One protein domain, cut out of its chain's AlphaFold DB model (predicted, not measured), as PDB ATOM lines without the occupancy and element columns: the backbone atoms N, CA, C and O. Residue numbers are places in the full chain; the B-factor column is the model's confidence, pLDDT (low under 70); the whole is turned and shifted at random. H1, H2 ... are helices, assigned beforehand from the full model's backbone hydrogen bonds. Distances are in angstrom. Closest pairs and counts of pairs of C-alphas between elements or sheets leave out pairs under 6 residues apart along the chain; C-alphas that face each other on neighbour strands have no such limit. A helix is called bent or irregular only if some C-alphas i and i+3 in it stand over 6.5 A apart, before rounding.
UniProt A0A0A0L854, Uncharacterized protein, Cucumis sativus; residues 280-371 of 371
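Overview. This is residues 280 to 371 of the 371 residues of an uncharacterized protein of Cucumis sativus (UniProt A0A0A0L854). Five helices of similar length stand roughly aligned in a zigzag, H2 and H4 on one side and H1, H3 and H5 on the other, with the short H6 set steeply across the beginning of H4 at the far end from H1. H1, H2 and H3 make a small up-and-down bundle, and the hairpin of H4 and H5 is joined to it where H4 packs on H2. The printed part has 92 residues with six named helices, in the order H1 to H6, and no named strand; the class is all helix. It is compact, with a radius of gyration of the C-alphas of 12.6 A, and spans 36 by 30 by 18 A.

Along the chain. The longest helix, H4, covers residues 331 to 344 and measures 19.2 A from C-alpha 331 at (-5.032, -3.686, -37.246) to C-alpha 344. It is irregular, but only just: C-alphas 333 and 336 are 6.54 A apart. H5 is residues 348 to 360, 18.4 A, and H6 residues 364 to 370, 11.2 A, ending with C-alpha 370 at (-13.172, -7.404, -29.323). Before H4 come H1, residues 280 to 291, 16.5 A, from C-alpha 280 at (7.921, -23.298, -53.429); H2, residues 297 to 309, 18.1 A; and H3, residues 314 to 323, 14.6 A.

Arrangement. H2 and H4 are the hubs, touching 3 helices each. They touch each other, closest at the C-alphas of Cys 309 and Ser 341, 5.1 A, at a shallow tilt of 30 degrees, the same way. H4 touches H5 with residues 339 to 343 alone, closest at the C-alphas of Leu 342 and Ala 351, 6.2 A; this hairpin has a shallow tilt of 19 degrees. H4 touches H6 with residues 331 to 336 alone, closest at the C-alphas of Thr 332 and Ala 367, 6.4 A, at a steep tilt of 69 degrees, only just short of about perpendicular. In the bundle of H1, H2 and H3, up and down, each helix running against the one before it, the hairpin of H2 and H3 comes closest at the C-alphas of Leu 308 and Leu 317, 5.7 A. The hairpin of H1 and H2 comes closest at the C-alphas of Ala 289 and Gln 301, 5.8 A. H3 and H5 are near each other; H1 and H4 are apart. Every O i to N i+4 pair is within hydrogen-bond range in H1, H2, H3 and H5; in H4 it is 8 of 10, and in H6 1 of 3, with 2 of 4 O i to N i+3 pairs.

Size, cuts and confidence. The C-alphas farthest apart, those of Glu 280 and Lys 369, are 38.1 A apart. The printed part has no cut and no long link. The mean pLDDT of the printed part is 83.2; residues 362 to 371, the last being the chain's last residue, are under 70.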
ATOM      1  N   GLU A 280       7.144 -24.180 -52.553       93.06
ATOM      2  CA  GLU A 280       7.921 -23.298 -53.429       93.06
ATOM      3  C   GLU A 280       7.082 -22.081 -53.836       93.06
ATOM      4  O   GLU A 280       7.530 -20.944 -53.674       93.06
ATOM      5  N   LYS A 281       5.830 -22.289 -54.265       93.62
ATOM      6  CA  LYS A 281       4.912 -21.189 -54.597       93.62
ATOM      7  C   LYS A 281       4.536 -20.352 -53.383       93.62
ATOM      8  O   LYS A 281       4.507 -19.126 -53.490       93.62
ATOM      9  N   VAL A 282       4.299 -20.961 -52.219       93.38
ATOM     10  CA  VAL A 282       4.036 -20.206 -50.979       93.38
ATOM     11  C   VAL A 282       5.235 -19.316 -50.621       93.38
ATOM     12  O   VAL A 282       5.051 -18.130 -50.332       93.38
ATOM     13  N   GLN A 283       6.463 -19.840 -50.691       91.88
ATOM     14  CA  GLN A 283       7.682 -19.067 -50.420       91.88
ATOM     15  C   GLN A 283       7.930 -17.983 -51.481       91.88
ATOM     16  O   GLN A 283       8.287 -16.860 -51.121       91.88
ATOM     17  N   GLU A 284       7.665 -18.261 -52.760       92.12
ATOM     18  CA  GLU A 284       7.732 -17.280 -53.849       92.12
ATOM     19  C   GLU A 284       6.772 -16.101 -53.608       92.12
ATOM     20  O   GLU A 284       7.174 -14.940 -53.723       92.12
ATOM     21  N   LEU A 285       5.515 -16.372 -53.235       91.50
ATOM     22  CA  LEU A 285       4.538 -15.326 -52.910       91.50
ATOM     23  C   LEU A 285       4.959 -14.518 -51.674       91.50
ATOM     24  O   LEU A 285       4.873 -13.287 -51.694       91.50
ATOM     25  N   CYS A 286       5.465 -15.180 -50.626       90.19
ATOM     26  CA  CYS A 286       5.979 -14.500 -49.436       90.19
ATOM     27  C   CYS A 286       7.149 -13.565 -49.770       90.19
ATOM     28  O   CYS A 286       7.137 -12.407 -49.358       90.19
ATOM     29  N   TYR A 287       8.125 -14.037 -50.552       88.31
ATOM     30  CA  TYR A 287       9.272 -13.243 -50.993       88.31
ATOM     31  C   TYR A 287       8.847 -12.039 -51.846       88.31
ATOM     32  O   TYR A 287       9.286 -10.917 -51.602       88.31
ATOM     33  N   ARG A 288       7.936 -12.237 -52.807       84.62
ATOM     34  CA  ARG A 288       7.404 -11.137 -53.627       84.62
ATOM     35  C   ARG A 288       6.783 -10.041 -52.753       84.62
ATOM     36  O   ARG A 288       7.113  -8.879 -52.943       84.62
ATOM     37  N   ALA A 289       5.971 -10.392 -51.753       84.38
ATOM     38  CA  ALA A 289       5.343  -9.407 -50.864       84.38
ATOM     39  C   ALA A 289       6.308  -8.676 -49.913       84.38
ATOM     40  O   ALA A 289       5.951  -7.618 -49.392       84.38
ATOM     41  N   THR A 290       7.512  -9.194 -49.649       79.56
ATOM     42  CA  THR A 290       8.511  -8.448 -48.865       79.56
ATOM     43  C   THR A 290       9.273  -7.446 -49.732       79.56
ATOM     44  O   THR A 290       9.456  -6.299 -49.308       79.56
ATOM     45  N   VAL A 291       9.648  -7.848 -50.951       80.50
ATOM     46  CA  VAL A 291      10.459  -7.048 -51.886       80.50
ATOM     47  C   VAL A 291       9.649  -5.980 -52.630       80.50
ATOM     48  O   VAL A 291      10.149  -4.872 -52.783       80.50
ATOM     49  N   ASP A 292       8.416  -6.278 -53.045       75.81
ATOM     50  CA  ASP A 292       7.548  -5.368 -53.817       75.81
ATOM     51  C   ASP A 292       7.322  -4.026 -53.103       75.81
ATOM     52  O   ASP A 292       6.910  -4.014 -51.945       75.81
ATOM     53  N   ASP A 293       7.594  -2.900 -53.759       73.12
ATOM     54  CA  ASP A 293       7.374  -1.535 -53.261       73.12
ATOM     55  C   ASP A 293       6.156  -0.838 -53.897       73.12
ATOM     56  O   ASP A 293       5.933   0.354 -53.675       73.12
ATOM     57  N   GLY A 294       5.334  -1.593 -54.636       76.88
ATOM     58  CA  GLY A 294       4.122  -1.114 -55.288       76.88
ATOM     59  C   GLY A 294       3.083  -0.496 -54.346       76.88
ATOM     60  O   GLY A 294       3.047  -0.733 -53.137       76.88
ATOM     61  N   VAL A 295       2.173   0.288 -54.935       72.88
ATOM     62  CA  VAL A 295       1.137   1.064 -54.221       72.88
ATOM     63  C   VAL A 295       0.273   0.187 -53.301       72.88
ATOM     64  O   VAL A 295      -0.078   0.609 -52.201       72.88
ATOM     65  N   ASP A 296      -0.003  -1.052 -53.712       77.56
ATOM     66  CA  ASP A 296      -0.829  -2.015 -52.975       77.56
ATOM     67  C   ASP A 296      -0.030  -2.950 -52.039       77.56
ATOM     68  O   ASP A 296      -0.602  -3.905 -51.507       77.56
ATOM     69  N   LYS A 297       1.268  -2.687 -51.793       86.12
ATOM     70  CA  LYS A 297       2.170  -3.536 -50.980       86.12
ATOM     71  C   LYS A 297       1.521  -4.008 -49.678       86.12
ATOM     72  O   LYS A 297       1.502  -5.206 -49.396       86.12
ATOM     73  N   PHE A 298       0.981  -3.080 -48.884       87.62
ATOM     74  CA  PHE A 298       0.364  -3.414 -47.598       87.62
ATOM     75  C   PHE A 298      -0.898  -4.259 -47.789       87.62
ATOM     76  O   PHE A 298      -0.999  -5.323 -47.192       87.62
ATOM     77  N   SER A 299      -1.801  -3.874 -48.693       89.12
ATOM     78  CA  SER A 299      -3.014  -4.638 -49.024       89.12
ATOM     79  C   SER A 299      -2.711  -6.090 -49.430       89.12
ATOM     80  O   SER A 299      -3.423  -7.013 -49.020       89.12
ATOM     81  N   LEU A 300      -1.636  -6.320 -50.192       89.69
ATOM     82  CA  LEU A 300      -1.191  -7.658 -50.589       89.69
ATOM     83  C   LEU A 300      -0.576  -8.431 -49.408       89.69
ATOM     84  O   LEU A 300      -0.923  -9.593 -49.186       89.69
ATOM     85  N   GLN A 301       0.278  -7.775 -48.615       91.56
ATOM     86  CA  GLN A 301       0.856  -8.325 -47.383       91.56
ATOM     87  C   GLN A 301      -0.220  -8.765 -46.382       91.56
ATOM     88  O   GLN A 301      -0.126  -9.863 -45.836       91.56
ATOM     89  N   GLU A 302      -1.263  -7.956 -46.171       91.56
ATOM     90  CA  GLU A 302      -2.410  -8.307 -45.326       91.56
ATOM     91  C   GLU A 302      -3.102  -9.574 -45.822       91.56
ATOM     92  O   GLU A 302      -3.359 -10.492 -45.045       91.56
ATOM     93  N   ASN A 303      -3.379  -9.653 -47.124       93.06
ATOM     94  CA  ASN A 303      -4.078 -10.784 -47.721       93.06
ATOM     95  C   ASN A 303      -3.257 -12.085 -47.645       93.06
ATOM     96  O   ASN A 303      -3.810 -13.132 -47.309       93.06
ATOM     97  N   TYR A 304      -1.941 -12.039 -47.860       93.25
ATOM     98  CA  TYR A 304      -1.078 -13.208 -47.649       93.25
ATOM     99  C   TYR A 304      -0.959 -13.591 -46.164       93.25
ATOM    100  O   TYR A 304      -1.081 -14.773 -45.836       93.25
ATOM    101  N   LEU A 305      -0.813 -12.622 -45.251       92.75
ATOM    102  CA  LEU A 305      -0.813 -12.876 -43.804       92.75
ATOM    103  C   LEU A 305      -2.121 -13.524 -43.334       92.75
ATOM    104  O   LEU A 305      -2.079 -14.453 -42.528       92.75
ATOM    105  N   LEU A 306      -3.275 -13.084 -43.843       93.06
ATOM    106  CA  LEU A 306      -4.579 -13.677 -43.527       93.06
ATOM    107  C   LEU A 306      -4.673 -15.140 -43.984       93.06
ATOM    108  O   LEU A 306      -5.182 -15.973 -43.233       93.06
ATOM    109  N   ALA A 307      -4.155 -15.473 -45.172       94.19
ATOM    110  CA  ALA A 307      -4.102 -16.852 -45.659       94.19
ATOM    111  C   ALA A 307      -3.172 -17.725 -44.793       94.19
ATOM    112  O   ALA A 307      -3.578 -18.796 -44.339       94.19
ATOM    113  N   LEU A 308      -1.969 -17.233 -44.469       93.31
ATOM    114  CA  LEU A 308      -1.012 -17.936 -43.605       93.31
ATOM    115  C   LEU A 308      -1.550 -18.134 -42.179       93.31
ATOM    116  O   LEU A 308      -1.415 -19.225 -41.628       93.31
ATOM    117  N   CYS A 309      -2.242 -17.142 -41.603       92.00
ATOM    118  CA  CYS A 309      -2.912 -17.263 -40.300       92.00
ATOM    119  C   CYS A 309      -4.022 -18.334 -40.283       92.00
ATOM    120  O   CYS A 309      -4.332 -18.905 -39.230       92.00
ATOM    121  N   GLY A 310      -4.609 -18.638 -41.443       87.94
ATOM    122  CA  GLY A 310      -5.554 -19.739 -41.623       87.94
ATOM    123  C   GLY A 310      -4.915 -21.133 -41.677       87.94
ATOM    124  O   GLY A 310      -5.640 -22.114 -41.555       87.94
ATOM    125  N   SER A 311      -3.590 -21.231 -41.831       87.44
ATOM    126  CA  SER A 311      -2.878 -22.469 -42.181       87.44
ATOM    127  C   SER A 311      -1.900 -22.968 -41.110       87.44
ATOM    128  O   SER A 311      -1.566 -22.259 -40.162       87.44
ATOM    129  N   GLU A 312      -1.371 -24.175 -41.297       85.31
ATOM    130  CA  GLU A 312      -0.301 -24.734 -40.457       85.31
ATOM    131  C   GLU A 312       1.120 -24.369 -40.954       85.31
ATOM    132  O   GLU A 312       2.104 -24.884 -40.424       85.31
ATOM    133  N   GLN A 313       1.254 -23.457 -41.934       84.44
ATOM    134  CA  GLN A 313       2.541 -23.005 -42.499       84.44
ATOM    135  C   GLN A 313       3.302 -22.073 -41.540       84.44
ATOM    136  O   GLN A 313       3.454 -20.866 -41.749       84.44
ATOM    137  N   LYS A 314       3.763 -22.649 -40.426       89.19
ATOM    138  CA  LYS A 314       4.429 -21.952 -39.319       89.19
ATOM    139  C   LYS A 314       5.704 -21.224 -39.750       89.19
ATOM    140  O   LYS A 314       5.949 -20.127 -39.258       89.19
ATOM    141  N   LYS A 315       6.528 -21.818 -40.618       89.62
ATOM    142  CA  LYS A 315       7.820 -21.243 -41.027       89.62
ATOM    143  C   LYS A 315       7.611 -19.959 -41.835       89.62
ATOM    144  O   LYS A 315       8.180 -18.924 -41.500       89.62
ATOM    145  N   GLU A 316       6.736 -20.017 -42.827       90.25
ATOM    146  CA  GLU A 316       6.411 -18.932 -43.750       90.25
ATOM    147  C   GLU A 316       5.655 -17.804 -43.027       90.25
ATOM    148  O   GLU A 316       5.971 -16.629 -43.222       90.25
ATOM    149  N   LEU A 317       4.739 -18.142 -42.105       91.69
ATOM    150  CA  LEU A 317       4.090 -17.165 -41.222       91.69
ATOM    151  C   LEU A 317       5.105 -16.407 -40.355       91.69
ATOM    152  O   LEU A 317       5.038 -15.182 -40.266       91.69
ATOM    153  N   LEU A 318       6.041 -17.114 -39.712       90.44
ATOM    154  CA  LEU A 318       7.066 -16.484 -38.877       90.44
ATOM    155  C   LEU A 318       7.993 -15.586 -39.707       90.44
ATOM    156  O   LEU A 318       8.211 -14.439 -39.326       90.44
ATOM    157  N   GLN A 319       8.452 -16.062 -40.868       88.62
ATOM    158  CA  GLN A 319       9.270 -15.280 -41.796       88.62
ATOM    159  C   GLN A 319       8.556 -13.993 -42.245       88.62
ATOM    160  O   GLN A 319       9.167 -12.924 -42.266       88.62
ATOM    161  N   MET A 320       7.254 -14.054 -42.543       89.62
ATOM    162  CA  MET A 320       6.466 -12.855 -42.843       89.62
ATOM    163  C   MET A 320       6.386 -11.885 -41.659       89.62
ATOM    164  O   MET A 320       6.595 -10.689 -41.844       89.62
ATOM    165  N   LEU A 321       6.111 -12.381 -40.450       89.75
ATOM    166  CA  LEU A 321       5.989 -11.557 -39.237       89.75
ATOM    167  C   LEU A 321       7.322 -10.948 -38.760       89.75
ATOM    168  O   LEU A 321       7.315 -10.050 -37.917       89.75
ATOM    169  N   GLU A 322       8.462 -11.422 -39.263       88.88
ATOM    170  CA  GLU A 322       9.768 -10.798 -39.031       88.88
ATOM    171  C   GLU A 322      10.073  -9.648 -39.993       88.88
ATOM    172  O   GLU A 322      10.727  -8.690 -39.582       88.88
ATOM    173  N   VAL A 323       9.603  -9.729 -41.242       86.62
ATOM    174  CA  VAL A 323       9.936  -8.762 -42.304       86.62
ATOM    175  C   VAL A 323       8.859  -7.687 -42.489       86.62
ATOM    176  O   VAL A 323       9.173  -6.554 -42.853       86.62
ATOM    177  N   ILE A 324       7.588  -8.014 -42.247       87.56
ATOM    178  CA  ILE A 324       6.466  -7.087 -42.436       87.56
ATOM    179  C   ILE A 324       6.294  -6.194 -41.205       87.56
ATOM    180  O   ILE A 324       6.172  -6.662 -40.072       87.56
ATOM    181  N   ASP A 325       6.191  -4.886 -41.442       86.12
ATOM    182  CA  ASP A 325       5.796  -3.916 -40.424       86.12
ATOM    183  C   ASP A 325       4.292  -4.026 -40.132       86.12
ATOM    184  O   ASP A 325       3.460  -3.323 -40.710       86.12
ATOM    185  N   ILE A 326       3.946  -4.921 -39.203       85.50
ATOM    186  CA  ILE A 326       2.563  -5.184 -38.786       85.50
ATOM    187  C   ILE A 326       1.825  -3.945 -38.248       85.50
ATOM    188  O   ILE A 326       0.599  -3.970 -38.168       85.50
ATOM    189  N   THR A 327       2.531  -2.863 -37.894       82.94
ATOM    190  CA  THR A 327       1.908  -1.626 -37.390       82.94
ATOM    191  C   THR A 327       1.299  -0.767 -38.499       82.94
ATOM    192  O   THR A 327       0.413   0.039 -38.220       82.94
ATOM    193  N   LYS A 328       1.725  -0.974 -39.754       86.31
ATOM    194  CA  LYS A 328       1.176  -0.311 -40.951       86.31
ATOM    195  C   LYS A 328      -0.047  -1.016 -41.538       86.31
ATOM    196  O   LYS A 328      -0.682  -0.471 -42.434       86.31
ATOM    197  N   LEU A 329      -0.369  -2.209 -41.040       84.44
ATOM    198  CA  LEU A 329      -1.494  -3.015 -41.505       84.44
ATOM    199  C   LEU A 329      -2.801  -2.629 -40.797       84.44
ATOM    200  O   LEU A 329      -2.805  -2.155 -39.654       84.44
ATOM    201  N   SER A 330      -3.924  -2.928 -41.449       80.12
ATOM    202  CA  SER A 330      -5.294  -2.824 -40.953       80.12
ATOM    203  C   SER A 330      -5.488  -3.651 -39.679       80.12
ATOM    204  O   SER A 330      -5.893  -4.818 -39.672       80.12
ATOM    205  N   THR A 331      -5.163  -3.024 -38.548       75.62
ATOM    206  CA  THR A 331      -5.032  -3.686 -37.246       75.62
ATOM    207  C   THR A 331      -6.348  -4.320 -36.783       75.62
ATOM    208  O   THR A 331      -6.326  -5.336 -36.095       75.62
ATOM    209  N   THR A 332      -7.499  -3.783 -37.199       79.19
ATOM    210  CA  THR A 332      -8.828  -4.332 -36.877       79.19
ATOM    211  C   THR A 332      -9.110  -5.679 -37.540       79.19
ATOM    212  O   THR A 332      -9.826  -6.492 -36.962       79.19
ATOM    213  N   VAL A 333      -8.551  -5.928 -38.727       81.00
ATOM    214  CA  VAL A 333      -8.766  -7.159 -39.503       81.00
ATOM    215  C   VAL A 333      -7.631  -8.154 -39.265       81.00
ATOM    216  O   VAL A 333      -7.868  -9.345 -39.059       81.00
ATOM    217  N   VAL A 334      -6.387  -7.676 -39.268       84.06
ATOM    218  CA  VAL A 334      -5.206  -8.545 -39.299       84.06
ATOM    219  C   VAL A 334      -4.778  -8.992 -37.901       84.06
ATOM    220  O   VAL A 334      -4.495 -10.176 -37.708       84.06
ATOM    221  N   ALA A 335      -4.786  -8.108 -36.896       87.06
ATOM    222  CA  ALA A 335      -4.283  -8.454 -35.563       87.06
ATOM    223  C   ALA A 335      -5.051  -9.614 -34.887       87.06
ATOM    224  O   ALA A 335      -4.383 -10.516 -34.379       87.06
ATOM    225  N   PRO A 336      -6.403  -9.691 -34.921       89.44
ATOM    226  CA  PRO A 336      -7.125 -10.831 -34.351       89.44
ATOM    227  C   PRO A 336      -6.734 -12.166 -34.997       89.44
ATOM    228  O   PRO A 336      -6.615 -13.178 -34.308       89.44
ATOM    229  N   ASN A 337      -6.484 -12.168 -36.310       90.81
ATOM    230  CA  ASN A 337      -6.071 -13.360 -37.049       90.81
ATOM    231  C   ASN A 337      -4.625 -13.764 -36.727       90.81
ATOM    232  O   ASN A 337      -4.378 -14.950 -36.500       90.81
ATOM    233  N   ILE A 338      -3.706 -12.796 -36.600       90.50
ATOM    234  CA  ILE A 338      -2.340 -13.034 -36.108       90.50
ATOM    235  C   ILE A 338      -2.391 -13.662 -34.712       90.50
ATOM    236  O   ILE A 338      -1.896 -14.770 -34.536       90.50
ATOM    237  N   PHE A 339      -3.029 -13.023 -33.725       91.31
ATOM    238  CA  PHE A 339      -3.054 -13.544 -32.351       91.31
ATOM    239  C   PHE A 339      -3.745 -14.910 -32.241       91.31
ATOM    240  O   PHE A 339      -3.254 -15.783 -31.525       91.31
ATOM    241  N   LYS A 340      -4.823 -15.145 -33.002       91.88
ATOM    242  CA  LYS A 340      -5.479 -16.457 -33.087       91.88
ATOM    243  C   LYS A 340      -4.552 -17.533 -33.668       91.88
ATOM    244  O   LYS A 340      -4.530 -18.647 -33.148       91.88
ATOM    245  N   SER A 341      -3.784 -17.211 -34.711       92.69
ATOM    246  CA  SER A 341      -2.812 -18.131 -35.315       92.69
ATOM    247  C   SER A 341      -1.626 -18.406 -34.385       92.69
ATOM    248  O   SER A 341      -1.305 -19.561 -34.116       92.69
ATOM    249  N   LEU A 342      -1.028 -17.359 -33.805       91.94
ATOM    250  CA  LEU A 342       0.069 -17.484 -32.841       91.94
ATOM    251  C   LEU A 342      -0.356 -18.296 -31.608       91.94
ATOM    252  O   LEU A 342       0.427 -19.108 -31.123       91.94
ATOM    253  N   GLY A 343      -1.598 -18.134 -31.142       90.12
ATOM    254  CA  GLY A 343      -2.191 -18.966 -30.095       90.12
ATOM    255  C   GLY A 343      -2.355 -20.432 -30.512       90.12
ATOM    256  O   GLY A 343      -1.923 -21.313 -29.777       90.12
ATOM    257  N   ARG A 344      -2.913 -20.704 -31.706       93.06
ATOM    258  CA  ARG A 344      -3.056 -22.070 -32.259       93.06
ATOM    259  C   ARG A 344      -1.707 -22.791 -32.378       93.06
ATOM    260  O   ARG A 344      -1.618 -23.971 -32.066       93.06
ATOM    261  N   LEU A 345      -0.672 -22.072 -32.810       90.75
ATOM    262  CA  LEU A 345       0.674 -22.593 -33.067       90.75
ATOM    263  C   LEU A 345       1.612 -22.539 -31.836       90.75
ATOM    264  O   LEU A 345       2.802 -22.854 -31.961       90.75
ATOM    265  N   SER A 346       1.105 -22.127 -30.665       90.69
ATOM    266  CA  SER A 346       1.844 -21.966 -29.396       90.69
ATOM    267  C   SER A 346       3.087 -21.058 -29.489       90.69
ATOM    268  O   SER A 346       4.144 -21.337 -28.922       90.69
ATOM    269  N   LEU A 347       2.975 -19.951 -30.227       90.19
ATOM    270  CA  LEU A 347       4.057 -19.015 -30.562       90.19
ATOM    271  C   LEU A 347       4.114 -17.815 -29.598       90.19
ATOM    272  O   LEU A 347       4.044 -16.658 -30.013       90.19
ATOM    273  N   HIS A 348       4.241 -18.094 -28.298       89.56
ATOM    274  CA  HIS A 348       4.150 -17.088 -27.227       89.56
ATOM    275  C   HIS A 348       5.122 -15.905 -27.389       89.56
ATOM    276  O   HIS A 348       4.705 -14.755 -27.275       89.56
ATOM    277  N   THR A 349       6.385 -16.161 -27.740       89.38
ATOM    278  CA  THR A 349       7.407 -15.113 -27.931       89.38
ATOM    279  C   THR A 349       7.063 -14.146 -29.066       89.38
ATOM    280  O   THR A 349       7.282 -12.940 -28.953       89.38
ATOM    281  N   PHE A 350       6.471 -14.650 -30.152       87.62
ATOM    282  CA  PHE A 350       5.978 -13.814 -31.245       87.62
ATOM    283  C   PHE A 350       4.714 -13.052 -30.848       87.62
ATOM    284  O   PHE A 350       4.587 -11.887 -31.210       87.62
ATOM    285  N   ALA A 351       3.820 -13.653 -30.057       88.56
ATOM    286  CA  ALA A 351       2.637 -12.958 -29.555       88.56
ATOM    287  C   ALA A 351       3.026 -11.764 -28.662       88.56
ATOM    288  O   ALA A 351       2.504 -10.668 -28.849       88.56
ATOM    289  N   GLU A 352       3.997 -11.931 -27.761       89.06
ATOM    290  CA  GLU A 352       4.539 -10.835 -26.945       89.06
ATOM    291  C   GLU A 352       5.186  -9.736 -27.803       89.06
ATOM    292  O   GLU A 352       4.882  -8.555 -27.620       89.06
ATOM    293  N   LYS A 353       6.015 -10.112 -28.791       89.81
ATOM    294  CA  LYS A 353       6.639  -9.175 -29.744       89.81
ATOM    295  C   LYS A 353       5.589  -8.373 -30.525       89.81
ATOM    296  O   LYS A 353       5.683  -7.147 -30.595       89.81
ATOM    297  N   SER A 354       4.568  -9.037 -31.071       86.25
ATOM    298  CA  SER A 354       3.474  -8.382 -31.800       86.25
ATOM    299  C   SER A 354       2.632  -7.480 -30.892       86.25
ATOM    300  O   SER A 354       2.285  -6.368 -31.288       86.25
ATOM    301  N   LEU A 355       2.343  -7.908 -29.660       87.62
ATOM    302  CA  LEU A 355       1.604  -7.102 -28.684       87.62
ATOM    303  C   LEU A 355       2.371  -5.828 -28.312       87.62
ATOM    304  O   LEU A 355       1.777  -4.750 -28.255       87.62
ATOM    305  N   LEU A 356       3.686  -5.930 -28.109       87.38
ATOM    306  CA  LEU A 356       4.544  -4.781 -27.827       87.38
ATOM    307  C   LEU A 356       4.593  -3.800 -29.010       87.38
ATOM    308  O   LEU A 356       4.518  -2.589 -28.790       87.38
ATOM    309  N   ALA A 357       4.653  -4.301 -30.248       85.00
ATOM    310  CA  ALA A 357       4.602  -3.471 -31.451       85.00
ATOM    311  C   ALA A 357       3.291  -2.664 -31.528       85.00
ATOM    312  O   ALA A 357       3.336  -1.433 -31.559       85.00
ATOM    313  N   PHE A 358       2.128  -3.328 -31.429       82.50
ATOM    314  CA  PHE A 358       0.818  -2.655 -31.434       82.50
ATOM    315  C   PHE A 358       0.602  -1.710 -30.240       82.50
ATOM    316  O   PHE A 358      -0.138  -0.728 -30.348       82.50
ATOM    317  N   LYS A 359       1.230  -1.989 -29.086       81.69
ATOM    318  CA  LYS A 359       1.211  -1.096 -27.917       81.69
ATOM    319  C   LYS A 359       1.977   0.193 -28.199       81.69
ATOM    320  O   LYS A 359       1.493   1.275 -27.878       81.69
ATOM    321  N   THR A 360       3.158   0.064 -28.796       81.88
ATOM    322  CA  THR A 360       4.082   1.177 -29.051       81.88
ATOM    323  C   THR A 360       3.572   2.092 -30.167       81.88
ATOM    324  O   THR A 360       3.752   3.302 -30.084       81.88
ATOM    325  N   SER A 361       2.852   1.552 -31.156       75.75
ATOM    326  CA  SER A 361       2.196   2.336 -32.214       75.75
ATOM    327  C   SER A 361       0.900   3.041 -31.779       75.75
ATOM    328  O   SER A 361       0.279   3.730 -32.584       75.75
ATOM    329  N   GLY A 362       0.437   2.854 -30.535       66.62
ATOM    330  CA  GLY A 362      -0.827   3.415 -30.031       66.62
ATOM    331  C   GLY A 362      -2.101   2.725 -30.550       66.62
ATOM    332  O   GLY A 362      -3.199   3.016 -30.073       66.62
ATOM    333  N   THR A 363      -1.983   1.766 -31.474       61.25
ATOM    334  CA  THR A 363      -3.120   1.116 -32.156       61.25
ATOM    335  C   THR A 363      -3.888   0.122 -31.265       61.25
ATOM    336  O   THR A 363      -5.022  -0.257 -31.564       61.25
ATOM    337  N   LEU A 364      -3.304  -0.279 -30.130       52.53
ATOM    338  CA  LEU A 364      -3.844  -1.293 -29.211       52.53
ATOM    339  C   LEU A 364      -5.224  -0.935 -28.609       52.53
ATOM    340  O   LEU A 364      -6.001  -1.834 -28.289       52.53
ATOM    341  N   MET A 365      -5.579   0.357 -28.546       49.28
ATOM    342  CA  MET A 365      -6.896   0.856 -28.093       49.28
ATOM    343  C   MET A 365      -8.100   0.315 -28.889       49.28
ATOM    344  O   MET A 365      -9.233   0.409 -28.414       49.28
ATOM    345  N   ILE A 366      -7.880  -0.243 -30.086       51.56
ATOM    346  CA  ILE A 366      -8.944  -0.824 -30.919       51.56
ATOM    347  C   ILE A 366      -8.974  -2.360 -30.806       51.56
ATOM    348  O   ILE A 366     -10.054  -2.947 -30.789       51.56
ATOM    349  N   ALA A 367      -7.818  -3.015 -30.658       44.38
ATOM    350  CA  ALA A 367      -7.718  -4.479 -30.625       44.38
ATOM    351  C   ALA A 367      -8.352  -5.111 -29.369       44.38
ATOM    352  O   ALA A 367      -8.993  -6.155 -29.466       44.38
ATOM    353  N   LEU A 368      -8.239  -4.464 -28.200       45.59
ATOM    354  CA  LEU A 368      -8.813  -4.969 -26.941       45.59
ATOM    355  C   LEU A 368     -10.333  -4.761 -26.793       45.59
ATOM    356  O   LEU A 368     -10.903  -5.186 -25.796       45.59
ATOM    357  N   LYS A 369     -11.016  -4.129 -27.759       42.56
ATOM    358  CA  LYS A 369     -12.484  -3.956 -27.728       42.56
ATOM    359  C   LYS A 369     -13.278  -5.157 -28.260       42.56
ATOM    360  O   LYS A 369     -14.504  -5.089 -28.295       42.56
ATOM    361  N   PHE A 370     -12.590  -6.215 -28.690       41.78
ATOM    362  CA  PHE A 370     -13.172  -7.404 -29.323       41.78
ATOM    363  C   PHE A 370     -12.871  -8.716 -28.570       41.78
ATOM    364  O   PHE A 370     -12.987  -9.791 -29.157       41.78
ATOM    365  N   TYR A 371     -12.503  -8.617 -27.288       37.59
ATOM    366  CA  TYR A 371     -12.391  -9.729 -26.337       37.59
ATOM    367  C   TYR A 371     -13.376  -9.538 -25.179       37.59
ATOM    368  O   TYR A 371     -13.529  -8.373 -24.747       37.59
TER     369      TYR A 371